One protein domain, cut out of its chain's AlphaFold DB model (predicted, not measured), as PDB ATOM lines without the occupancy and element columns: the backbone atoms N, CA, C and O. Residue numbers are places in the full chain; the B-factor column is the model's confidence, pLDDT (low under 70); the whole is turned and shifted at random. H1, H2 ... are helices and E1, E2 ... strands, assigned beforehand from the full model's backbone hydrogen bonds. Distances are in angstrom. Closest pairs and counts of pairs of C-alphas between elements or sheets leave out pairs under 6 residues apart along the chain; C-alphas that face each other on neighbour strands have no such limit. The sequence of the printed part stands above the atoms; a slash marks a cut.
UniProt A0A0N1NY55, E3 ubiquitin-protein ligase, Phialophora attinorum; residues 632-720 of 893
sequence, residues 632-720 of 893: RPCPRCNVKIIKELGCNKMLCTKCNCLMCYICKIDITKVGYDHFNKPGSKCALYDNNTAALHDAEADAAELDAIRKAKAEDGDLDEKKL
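AT A GLANCE: This is residues 632 to 720 of the 893 residues of the protein "E3 ubiquitin-protein ligase" of Phialophora attinorum (UniProt A0A0N1NY55). A small head, made mostly of loops round the short two-stranded hairpin E1 and E2 with the short helix H1 beside it, has one long helix, H2, extending from it as an arm. At the far end of this arm the chain folds back to the short helix H3. The printed part has 89 residues, with two named strands and three named helices in the order E1, E2, H1, H2, H3; the sheet's order is E1 - E2, antiparallel. The class is mostly helix, though under half of the residues are in named elements. The whole is loose, with a radius of gyration of the C-alphas of 16.7 A, and elongated, spanning 50 by 28 by 23 A.

HOW THE PARTS SIT: E1, residues 649 to 651, and E2, residues 658 to 660, form a hairpin, antiparallel at 141 degrees. N 650 and O 659 are within hydrogen-bond range at 2.9 A, as are N 659 and O 650 at 2.9 A. The closest C-alphas of E2 and H1, residues 671 to 674, are those of Leu 658 and Gly 671, 7.1 A apart. H2, residues 689 to 711, is apart from E1, E2 and H1. H3, residues 717 to 720, is close to but not clearly touching H2; their closest C-alphas, Ile 705 and Glu 717, are 6.7 A apart. In H2 every O i to N i+4 pair is within hydrogen-bond range; H1 and H3 are too short for such a pair.

IN THESE COORDINATES: E1 begins at C-alpha 649, (294.251, 76.141, 64.363), and is 6.8 A long; E2 is 7.1 A and H1 6.3 A. H2 runs 33.1 A from C-alpha 689 at (291.710, 89.223, 64.454). H3, 5.2 A long, ends at C-alpha 720, (281.815, 101.995, 45.044).

THE WHOLE: The C-alphas farthest apart, Lys 669 and Asp 714, are 50.4 A apart. Residues 694 to 700 of H2 stand free. The printed part has no cut, and the link from H1 to H2 is long. Residues 678 to 680 have pLDDT under 70.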
ATOM      1  N   ARG A 632     287.127  82.229  55.084       88.38
ATOM      2  CA  ARG A 632     288.139  81.207  54.765       88.38
ATOM      3  C   ARG A 632     287.470  79.864  54.427       88.38
ATOM      4  O   ARG A 632     286.782  79.320  55.285       88.38
ATOM      5  N   PRO A 633     287.651  79.282  53.229       89.94
ATOM      6  CA  PRO A 633     287.127  77.946  52.931       89.94
ATOM      7  C   PRO A 633     287.962  76.846  53.616       89.94
ATOM      8  O   PRO A 633     289.191  76.906  53.573       89.94
ATOM      9  N   CYS A 634     287.336  75.803  54.186       90.44
ATOM     10  CA  CYS A 634     288.090  74.593  54.567       90.44
ATOM     11  C   CYS A 634     288.632  73.898  53.302       90.44
ATOM     12  O   CYS A 634     287.834  73.549  52.426       90.44
ATOM     13  N   PRO A 635     289.940  73.578  53.235       89.75
ATOM     14  CA  PRO A 635     290.611  73.033  52.045       89.75
ATOM     15  C   PRO A 635     290.152  71.629  51.604       89.75
ATOM     16  O   PRO A 635     290.667  71.103  50.622       89.75
ATOM     17  N   ARG A 636     289.207  71.003  52.322       84.62
ATOM     18  CA  ARG A 636     288.647  69.677  52.008       84.62
ATOM     19  C   ARG A 636     287.183  69.708  51.553       84.62
ATOM     20  O   ARG A 636     286.755  68.789  50.867       84.62
ATOM     21  N   CYS A 637     286.407  70.719  51.948       85.31
ATOM     22  CA  CYS A 637     284.953  70.754  51.722       85.31
ATOM     23  C   CYS A 637     284.394  72.131  51.324       85.31
ATOM     24  O   CYS A 637     283.185  72.260  51.157       85.31
ATOM     25  N   ASN A 638     285.246  73.158  51.208       84.69
ATOM     26  CA  ASN A 638     284.914  74.533  50.815       84.69
ATOM     27  C   ASN A 638     283.813  75.245  51.632       84.69
ATOM     28  O   ASN A 638     283.374  76.328  51.247       84.69
ATOM     29  N   VAL A 639     283.422  74.711  52.797       86.50
ATOM     30  CA  VAL A 639     282.604  75.444  53.778       86.50
ATOM     31  C   VAL A 639     283.343  76.720  54.174       86.50
ATOM     32  O   VAL A 639     284.507  76.652  54.575       86.50
ATOM     33  N   LYS A 640     282.667  77.867  54.043       90.12
ATOM     34  CA  LYS A 640     283.174  79.189  54.433       90.12
ATOM     35  C   LYS A 640     283.169  79.297  55.964       90.12
ATOM     36  O   LYS A 640     282.143  79.050  56.588       90.12
ATOM     37  N   ILE A 641     284.306  79.653  56.554       88.00
ATOM     38  CA  ILE A 641     284.529  79.759  58.001       88.00
ATOM     39  C   ILE A 641     285.090  81.152  58.302       88.00
ATOM     40  O   ILE A 641     286.018  81.608  57.630       88.00
ATOM     41  N   ILE A 642     284.559  81.804  59.333       88.81
ATOM     42  CA  ILE A 642     285.116  83.020  59.937       88.81
ATOM     43  C   ILE A 642     285.675  82.683  61.327       88.81
ATOM     44  O   ILE A 642     285.218  81.741  61.976       88.81
ATOM     45  N   LYS A 643     286.689  83.424  61.772       85.19
ATOM     46  CA  LYS A 643     287.248  83.359  63.127       85.19
ATOM     47  C   LYS A 643     287.013  84.697  63.817       85.19
ATOM     48  O   LYS A 643     287.444  85.721  63.304       85.19
ATOM     49  N   GLU A 644     286.415  84.690  65.000       81.56
ATOM     50  CA  GLU A 644     286.277  85.908  65.805       81.56
ATOM     51  C   GLU A 644     287.539  86.144  66.648       81.56
ATOM     52  O   GLU A 644     288.267  87.116  66.449       81.56
ATOM     53  N   LEU A 645     287.866  85.213  67.548       80.88
ATOM     54  CA  LEU A 645     288.964  85.346  68.511       80.88
ATOM     55  C   LEU A 645     289.788  84.052  68.639       80.88
ATOM     56  O   LEU A 645     289.408  82.986  68.161       80.88
ATOM     57  N   GLY A 646     290.945  84.149  69.300       84.25
ATOM     58  CA  GLY A 646     291.723  82.990  69.746       84.25
ATOM     59  C   GLY A 646     292.689  82.390  68.714       84.25
ATOM     60  O   GLY A 646     293.445  83.095  68.042       84.25
ATOM     61  N   CYS A 647     292.729  81.058  68.669       87.00
ATOM     62  CA  CYS A 647     293.765  80.263  68.000       87.00
ATOM     63  C   CYS A 647     293.575  80.179  66.475       87.00
ATOM     64  O   CYS A 647     292.456  80.088  65.983       87.00
ATOM     65  N   ASN A 648     294.676  80.128  65.722       87.69
ATOM     66  CA  ASN A 648     294.669  79.977  64.261       87.69
ATOM     67  C   ASN A 648     294.565  78.530  63.761       87.69
ATOM     68  O   ASN A 648     294.473  78.311  62.553       87.69
ATOM     69  N   LYS A 649     294.572  77.543  64.664       88.25
ATOM     70  CA  LYS A 649     294.251  76.141  64.363       88.25
ATOM     71  C   LYS A 649     292.735  75.946  64.455       88.25
ATOM     72  O   LYS A 649     292.218  75.602  65.517       88.25
ATOM     73  N   MET A 650     292.045  76.150  63.337       88.38
ATOM     74  CA  MET A 650     290.598  75.943  63.222       88.38
ATOM     75  C   MET A 650     290.277  74.466  62.957       88.38
ATOM     76  O   MET A 650     291.061  73.762  62.316       88.38
ATOM     77  N   LEU A 651     289.105  74.015  63.409       88.62
ATOM     78  CA  LEU A 651     288.501  72.726  63.055       88.62
ATOM     79  C   LEU A 651     287.239  72.992  62.224       88.62
ATOM     80  O   LEU A 651     286.381  73.763  62.644       88.62
ATOM     81  N   CYS A 652     287.101  72.364  61.055       88.31
ATOM     82  CA  CYS A 652     285.878  72.471  60.259       88.31
ATOM     83  C   CYS A 652     284.799  71.508  60.769       88.31
ATOM     84  O   CYS A 652     284.929  70.298  60.595       88.31
ATOM     85  N   THR A 653     283.702  72.050  61.295       86.00
ATOM     86  CA  THR A 653     282.548  71.302  61.833       86.00
ATOM     87  C   THR A 653     281.955  70.260  60.875       86.00
ATOM     88  O   THR A 653     281.503  69.215  61.326       86.00
ATOM     89  N   LYS A 654     281.983  70.495  59.553       81.44
ATOM     90  CA  LYS A 654     281.385  69.583  58.555       81.44
ATOM     91  C   LYS A 654     282.240  68.350  58.218       81.44
ATOM     92  O   LYS A 654     281.709  67.365  57.719       81.44
ATOM     93  N   CYS A 655     283.562  68.402  58.395       83.50
ATOM     94  CA  CYS A 655     284.458  67.328  57.921       83.50
ATOM     95  C   CYS A 655     285.684  67.059  58.806       83.50
ATOM     96  O   CYS A 655     286.578  66.305  58.415       83.50
ATOM     97  N   ASN A 656     285.757  67.718  59.964       85.75
ATOM     98  CA  ASN A 656     286.851  67.667  60.930       85.75
ATOM     99  C   ASN A 656     288.251  67.891  60.316       85.75
ATOM    100  O   ASN A 656     289.254  67.393  60.825       85.75
ATOM    101  N   CYS A 657     288.340  68.679  59.231       88.88
ATOM    102  CA  CYS A 657     289.620  69.188  58.733       88.88
ATOM    103  C   CYS A 657     290.222  70.125  59.790       88.88
ATOM    104  O   CYS A 657     289.546  71.052  60.241       88.88
ATOM    105  N   LEU A 658     291.479  69.908  60.183       89.88
ATOM    106  CA  LEU A 658     292.241  70.938  60.888       89.88
ATOM    107  C   LEU A 658     292.876  71.843  59.834       89.88
ATOM    108  O   LEU A 658     293.594  71.355  58.963       89.88
ATOM    109  N   MET A 659     292.645  73.150  59.916       91.38
ATOM    110  CA  MET A 659     293.204  74.128  58.978       91.38
ATOM    111  C   MET A 659     293.872  75.298  59.704       91.38
ATOM    112  O   MET A 659     293.488  75.663  60.815       91.38
ATOM    113  N   CYS A 660     294.867  75.905  59.058       89.56
ATOM    114  CA  CYS A 660     295.437  77.169  59.513       89.56
ATOM    115  C   CYS A 660     294.620  78.348  58.965       89.56
ATOM    116  O   CYS A 660     294.458  78.468  57.751       89.56
ATOM    117  N   TYR A 661     294.158  79.250  59.835       87.94
ATOM    118  CA  TYR A 661     293.367  80.421  59.435       87.94
ATOM    119  C   TYR A 661     294.144  81.427  58.562       87.94
ATOM    120  O   TYR A 661     293.564  82.056  57.678       87.94
ATOM    121  N   ILE A 662     295.463  81.539  58.779       86.06
ATOM    122  CA  ILE A 662     296.354  82.449  58.040       86.06
ATOM    123  C   ILE A 662     296.623  81.915  56.625       86.06
ATOM    124  O   ILE A 662     296.330  82.589  55.643       86.06
ATOM    125  N   CYS A 663     297.189  80.707  56.497       85.69
ATOM    126  CA  CYS A 663     297.622  80.187  55.191       85.69
ATOM    127  C   CYS A 663     296.565  79.358  54.442       85.69
ATOM    128  O   CYS A 663     296.791  79.013  53.287       85.69
ATOM    129  N   LYS A 664     295.419  79.050  55.069       88.31
ATOM    130  CA  LYS A 664     294.277  78.310  54.488       88.31
ATOM    131  C   LYS A 664     294.585  76.843  54.098       88.31
ATOM    132  O   LYS A 664     293.778  76.196  53.437       88.31
ATOM    133  N   ILE A 665     295.723  76.292  54.540       87.75
ATOM    134  CA  ILE A 665     296.192  74.918  54.255       87.75
ATOM    135  C   ILE A 665     295.652  73.905  55.286       87.75
ATOM    136  O   ILE A 665     295.455  74.240  56.457       87.75
ATOM    137  N   ASP A 666     295.450  72.653  54.850       89.62
ATOM    138  CA  ASP A 666     295.122  71.502  55.705       89.62
ATOM    139  C   ASP A 666     296.337  71.130  56.573       89.62
ATOM    140  O   ASP A 666     297.375  70.685  56.078       89.62
ATOM    141  N   ILE A 667     296.198  71.311  57.884       87.94
ATOM    142  CA  ILE A 667     297.215  70.993  58.889       87.94
ATOM    143  C   ILE A 667     296.866  69.722  59.676       87.94
ATOM    144  O   ILE A 667     297.492  69.465  60.695       87.94
ATOM    145  N   THR A 668     295.927  68.882  59.225       85.50
ATOM    146  CA  THR A 668     295.501  67.657  59.945       85.50
ATOM    147  C   THR A 668     296.664  66.704  60.257       85.50
ATOM    148  O   THR A 668     296.643  66.032  61.282       85.50
ATOM    149  N   LYS A 669     297.716  66.684  59.425       81.31
ATOM    150  CA  LYS A 669     298.932  65.871  59.644       81.31
ATOM    151  C   LYS A 669     300.002  66.524  60.534       81.31
ATOM    152  O   LYS A 669     300.963  65.856  60.890       81.31
ATOM    153  N   VAL A 670     299.879  67.820  60.829       81.06
ATOM    154  CA  VAL A 670     300.929  68.628  61.485       81.06
ATOM    155  C   VAL A 670     300.426  69.241  62.801       81.06
ATOM    156  O   VAL A 670     301.173  69.361  63.762       81.06
ATOM    157  N   GLY A 671     299.149  69.603  62.893       82.75
ATOM    158  CA  GLY A 671     298.547  70.175  64.093       82.75
ATOM    159  C   GLY A 671     299.234  71.473  64.521       82.75
ATOM    160  O   GLY A 671     299.325  72.426  63.748       82.75
ATOM    161  N   TYR A 672     299.703  71.513  65.768       82.31
ATOM    162  CA  TYR A 672     300.380  72.680  66.340       82.31
ATOM    163  C   TYR A 672     301.785  72.910  65.757       82.31
ATOM    164  O   TYR A 672     302.243  74.049  65.721       82.31
ATOM    165  N   ASP A 673     302.422  71.877  65.195       80.62
ATOM    166  CA  ASP A 673     303.779  71.934  64.629       80.62
ATOM    167  C   ASP A 673     303.906  72.801  63.359       80.62
ATOM    168  O   ASP A 673     305.006  72.949  62.820       80.62
ATOM    169  N   HIS A 674     302.795  73.358  62.873       82.31
ATOM    170  CA  HIS A 674     302.741  74.320  61.774       82.31
ATOM    171  C   HIS A 674     303.096  75.754  62.217       82.31
ATOM    172  O   HIS A 674     303.490  76.571  61.386       82.31
ATOM    173  N   PHE A 675     302.951  76.066  63.508       84.69
ATOM    174  CA  PHE A 675     303.003  77.429  64.033       84.69
ATOM    175  C   PHE A 675     304.273  77.698  64.846       84.69
ATOM    176  O   PHE A 675     304.841  76.792  65.452       84.69
ATOM    177  N   ASN A 676     304.684  78.970  64.910       80.44
ATOM    178  CA  ASN A 676     305.755  79.484  65.780       80.44
ATOM    179  C   ASN A 676     307.136  78.784  65.655       80.44
ATOM    180  O   ASN A 676     307.984  78.930  66.535       80.44
ATOM    181  N   LYS A 677     307.401  78.050  64.568       77.06
ATOM    182  CA  LYS A 677     308.706  77.434  64.278       77.06
ATOM    183  C   LYS A 677     309.637  78.396  63.529       77.06
ATOM    184  O   LYS A 677     309.156  79.239  62.768       77.06
ATOM    185  N   PRO A 678     310.971  78.250  63.645       66.25
ATOM    186  CA  PRO A 678     311.907  78.992  62.802       66.25
ATOM    187  C   PRO A 678     311.645  78.676  61.320       66.25
ATOM    188  O   PRO A 678     311.859  77.556  60.865       66.25
ATOM    189  N   GLY A 679     311.134  79.666  60.581       69.12
ATOM    190  CA  GLY A 679     310.729  79.540  59.175       69.12
ATOM    191  C   GLY A 679     309.222  79.367  58.920       69.12
ATOM    192  O   GLY A 679     308.799  79.504  57.773       69.12
ATOM    193  N   SER A 680     308.382  79.131  59.939       69.25
ATOM    194  CA  SER A 680     306.921  79.135  59.751       69.25
ATOM    195  C   SER A 680     306.391  80.565  59.645       69.25
ATOM    196  O   SER A 680     306.649  81.384  60.525       69.25
ATOM    197  N   LYS A 681     305.595  80.858  58.611       77.75
ATOM    198  CA  LYS A 681     304.984  82.184  58.388       77.75
ATOM    199  C   LYS A 681     303.704  82.435  59.201       77.75
ATOM    200  O   LYS A 681     303.050  83.450  58.991       77.75
ATOM    201  N   CYS A 682     303.298  81.507  60.068       84.56
ATOM    202  CA  CYS A 682     301.991  81.532  60.723       84.56
ATOM    203  C   CYS A 682     302.138  81.531  62.248       84.56
ATOM    204  O   CYS A 682     302.724  80.612  62.825       84.56
ATOM    205  N   ALA A 683     301.585  82.560  62.890       85.56
ATOM    206  CA  ALA A 683     301.493  82.655  64.341       85.56
ATOM    207  C   ALA A 683     300.348  81.774  64.865       85.56
ATOM    208  O   ALA A 683     299.297  81.671  64.228       85.56
ATOM    209  N   LEU A 684     300.533  81.137  66.026       84.19
ATOM    210  CA  LEU A 684     299.490  80.297  66.638       84.19
ATOM    211  C   LEU A 684     298.274  81.110  67.113       84.19
ATOM    212  O   LEU A 684     297.146  80.621  67.066       84.19
ATOM    213  N   TYR A 685     298.510  82.354  67.526       83.44
ATOM    214  CA  TYR A 685     297.511  83.317  67.979       83.44
ATOM    215  C   TYR A 685     297.748  84.651  67.269       83.44
ATOM    216  O   TYR A 685     298.903  85.016  67.034       83.44
ATOM    217  N   ASP A 686     296.673  85.377  66.967       77.56
ATOM    218  CA  ASP A 686     296.754  86.760  66.487       77.56
ATOM    219  C   ASP A 686     296.509  87.711  67.655       77.56
ATOM    220  O   ASP A 686     295.631  87.463  68.482       77.56
ATOM    221  N   ASN A 687     297.219  88.837  67.687       70.62
ATOM    222  CA  ASN A 687     297.008  89.859  68.715       70.62
ATOM    223  C   ASN A 687     295.694  90.641  68.510       70.62
ATOM    224  O   ASN A 687     295.208  91.266  69.448       70.62
ATOM    225  N   ASN A 688     295.141  90.643  67.289       79.31
ATOM    226  CA  ASN A 688     293.858  91.266  66.952       79.31
ATOM    227  C   ASN A 688     293.319  90.696  65.621       79.31
ATOM    228  O   ASN A 688     293.796  91.084  64.553       79.31
ATOM    229  N   THR A 689     292.334  89.789  65.669       80.69
ATOM    230  CA  THR A 689     291.710  89.223  64.454       80.69
ATOM    231  C   THR A 689     290.931  90.272  63.658       80.69
ATOM    232  O   THR A 689     290.959  90.248  62.431       80.69
ATOM    233  N   ALA A 690     290.257  91.210  64.335       80.50
ATOM    234  CA  ALA A 690     289.435  92.227  63.682       80.50
ATOM    235  C   ALA A 690     290.292  93.152  62.806       80.50
ATOM    236  O   ALA A 690     290.002  93.307  61.630       80.50
ATOM    237  N   ALA A 691     291.428  93.639  63.315       80.81
ATOM    238  CA  ALA A 691     292.344  94.466  62.521       80.81
ATOM    239  C   ALA A 691     292.970  93.722  61.321       80.81
ATOM    240  O   ALA A 691     293.347  94.363  60.343       80.81
ATOM    241  N   LEU A 692     293.080  92.386  61.373       81.94
ATOM    242  CA  LEU A 692     293.463  91.576  60.210       81.94
ATOM    243  C   LEU A 692     292.319  91.509  59.187       81.94
ATOM    244  O   LEU A 692     292.564  91.649  57.993       81.94
ATOM    245  N   HIS A 693     291.080  91.317  59.648       86.38
ATOM    246  CA  HIS A 693     289.897  91.309  58.787       86.38
ATOM    247  C   HIS A 693     289.662  92.662  58.118       86.38
ATOM    248  O   HIS A 693     289.496  92.684  56.905       86.38
ATOM    249  N   ASP A 694     289.721  93.763  58.869       85.75
ATOM    250  CA  ASP A 694     289.588  95.128  58.353       85.75
ATOM    251  C   ASP A 694     290.636  95.388  57.253       85.75
ATOM    252  O   ASP A 694     290.301  95.781  56.138       85.75
ATOM    253  N   ALA A 695     291.911  95.075  57.521       85.44
ATOM    254  CA  ALA A 695     292.998  95.293  56.568       85.44
ATOM    255  C   ALA A 695     292.909  94.408  55.309       85.44
ATOM    256  O   ALA A 695     293.276  94.857  54.222       85.44
ATOM    257  N   GLU A 696     292.439  93.159  55.421       86.25
ATOM    258  CA  GLU A 696     292.210  92.289  54.257       86.25
ATOM    259  C   GLU A 696     290.945  92.675  53.471       86.25
ATOM    260  O   GLU A 696     290.951  92.592  52.240       86.25
ATOM    261  N   ALA A 697     289.902  93.150  54.155       86.75
ATOM    262  CA  ALA A 697     288.671  93.659  53.560       86.75
ATOM    263  C   ALA A 697     288.938  94.929  52.743       86.75
ATOM    264  O   ALA A 697     288.620  94.967  51.555       86.75
ATOM    265  N   ASP A 698     289.596  95.925  53.338       86.94
ATOM    266  CA  ASP A 698     289.946  97.187  52.678       86.94
ATOM    267  C   ASP A 698     290.916  96.962  51.504       86.94
ATOM    268  O   ASP A 698     290.794  97.590  50.450       86.94
ATOM    269  N   ALA A 699     291.861  96.021  51.632       87.88
ATOM    270  CA  ALA A 699     292.760  95.654  50.537       87.88
ATOM    271  C   ALA A 699     292.026  94.971  49.367       87.88
ATOM    272  O   ALA A 699     292.342  95.249  48.207       87.88
ATOM    273  N   ALA A 700     291.049  94.103  49.651       87.62
ATOM    274  CA  ALA A 700     290.225  93.458  48.629       87.62
ATOM    275  C   ALA A 700     289.266  94.450  47.949       87.62
ATOM    276  O   ALA A 700     289.131  94.424  46.727       87.62
ATOM    277  N   GLU A 701     288.672  95.366  48.714       87.44
ATOM    278  CA  GLU A 701     287.854  96.475  48.218       87.44
ATOM    279  C   GLU A 701     288.651  97.381  47.265       87.44
ATOM    280  O   GLU A 701     288.234  97.605  46.129       87.44
ATOM    281  N   LEU A 702     289.846  97.830  47.664       86.81
ATOM    282  CA  LEU A 702     290.711  98.669  46.824       86.81
ATOM    283  C   LEU A 702     291.232  97.954  45.564       86.81
ATOM    284  O   LEU A 702     291.595  98.617  44.589       86.81
ATOM    285  N   ASP A 703     291.310  96.623  45.563       88.19
ATOM    286  CA  ASP A 703     291.666  95.836  44.378       88.19
ATOM    287  C   ASP A 703     290.460  95.613  43.449       88.19
ATOM    288  O   ASP A 703     290.597  95.722  42.230       88.19
ATOM    289  N   ALA A 704     289.271  95.389  44.014       86.56
ATOM    290  CA  ALA A 704     288.016  95.273  43.274       86.56
ATOM    291  C   ALA A 704     287.606  96.601  42.617       86.56
ATOM    292  O   ALA A 704     287.305  96.616  41.425       86.56
ATOM    293  N   ILE A 705     287.706  97.732  43.329       86.19
ATOM    294  CA  ILE A 705     287.471  99.073  42.763       86.19
ATOM    295  C   ILE A 705     288.447  99.343  41.608       86.19
ATOM    296  O   ILE A 705     288.048  99.864  40.567       86.19
ATOM    297  N   ARG A 706     289.723  98.950  41.744       87.31
ATOM    298  CA  ARG A 706     290.725  99.119  40.677       87.31
ATOM    299  C   ARG A 706     290.394  98.305  39.423       87.31
ATOM    300  O   ARG A 706     290.652  98.786  38.325       87.31
ATOM    301  N   LYS A 707     289.836  97.099  39.583       87.00
ATOM    302  CA  LYS A 707     289.367  96.249  38.474       87.00
ATOM    303  C   LYS A 707     288.126  96.839  37.810       87.00
ATOM    304  O   LYS A 707     288.170  97.103  36.617       87.00
ATOM    305  N   ALA A 708     287.104  97.182  38.597       84.12
ATOM    306  CA  ALA A 708     285.885  97.810  38.094       84.12
ATOM    307  C   ALA A 708     286.176  99.089  37.285       84.12
ATOM    308  O   ALA A 708     285.603  99.279  36.222       84.12
ATOM    309  N   LYS A 709     287.130  99.930  37.715       82.69
ATOM    310  CA  LYS A 709     287.564 101.113  36.944       82.69
ATOM    311  C   LYS A 709     288.425 100.825  35.711       82.69
ATOM    312  O   LYS A 709     288.580 101.708  34.869       82.69
ATOM    313  N   ALA A 710     289.062  99.658  35.640       84.12
ATOM    314  CA  ALA A 710     289.800  99.229  34.453       84.12
ATOM    315  C   ALA A 710     288.857  98.669  33.374       84.12
ATOM    316  O   ALA A 710     289.212  98.678  32.197       84.12
ATOM    317  N   GLU A 711     287.673  98.212  33.786       79.62
ATOM    318  CA  GLU A 711     286.584  97.746  32.928       79.62
ATOM    319  C   GLU A 711     285.690  98.931  32.501       79.62
ATOM    320  O   GLU A 711     285.590  99.205  31.306       79.62
ATOM    321  N   ASP A 712     285.167  99.716  33.453       74.19
ATOM    322  CA  ASP A 712     284.346 100.916  33.218       74.19
ATOM    323  C   ASP A 712     285.011 102.196  33.770       74.19
ATOM    324  O   ASP A 712     284.972 102.510  34.965       74.19
ATOM    325  N   GLY A 713     285.591 103.000  32.874       70.88
ATOM    326  CA  GLY A 713     286.357 104.202  33.236       70.88
ATOM    327  C   GLY A 713     285.552 105.387  33.804       70.88
ATOM    328  O   GLY A 713     286.163 106.316  34.333       70.88
ATOM    329  N   ASP A 714     284.217 105.366  33.711       72.75
ATOM    330  CA  ASP A 714     283.307 106.443  34.159       72.75
ATOM    331  C   ASP A 714     282.773 106.229  35.598       72.75
ATOM    332  O   ASP A 714     281.931 106.977  36.093       72.75
ATOM    333  N   LEU A 715     283.251 105.193  36.302       75.31
ATOM    334  CA  LEU A 715     282.791 104.865  37.654       75.31
ATOM    335  C   LEU A 715     283.436 105.740  38.746       75.31
ATOM    336  O   LEU A 715     284.658 105.781  38.917       75.31
ATOM    337  N   ASP A 716     282.600 106.375  39.571       71.69
ATOM    338  CA  ASP A 716     283.017 107.110  40.772       71.69
ATOM    339  C   ASP A 716     283.489 106.168  41.896       71.69
ATOM    340  O   ASP A 716     282.672 105.532  42.563       71.69
ATOM    341  N   GLU A 717     284.791 106.174  42.210       73.12
ATOM    342  CA  GLU A 717     285.388 105.429  43.344       73.12
ATOM    343  C   GLU A 717     284.584 105.577  44.639       73.12
ATOM    344  O   GLU A 717     284.272 104.595  45.305       73.12
ATOM    345  N   LYS A 718     284.183 106.811  44.960       71.06
ATOM    346  CA  LYS A 718     283.484 107.164  46.203       71.06
ATOM    347  C   LYS A 718     282.049 106.634  46.295       71.06
ATOM    348  O   LYS A 718     281.458 106.708  47.362       71.06
ATOM    349  N   LYS A 719     281.468 106.140  45.193       70.56
ATOM    350  CA  LYS A 719     280.154 105.467  45.182       70.56
ATOM    351  C   LYS A 719     280.282 103.943  45.278       70.56
ATOM    352  O   LYS A 719     279.313 103.278  45.644       70.56
ATOM    353  N   LEU A 720     281.460 103.412  44.932       71.19
ATOM    354  CA  LEU A 720     281.815 101.995  45.044       71.19
ATOM    355  C   LEU A 720     282.417 101.651  46.410       71.19
ATOM    356  O   LEU A 720     282.281 100.514  46.850       71.19
TER     357      LEU A 720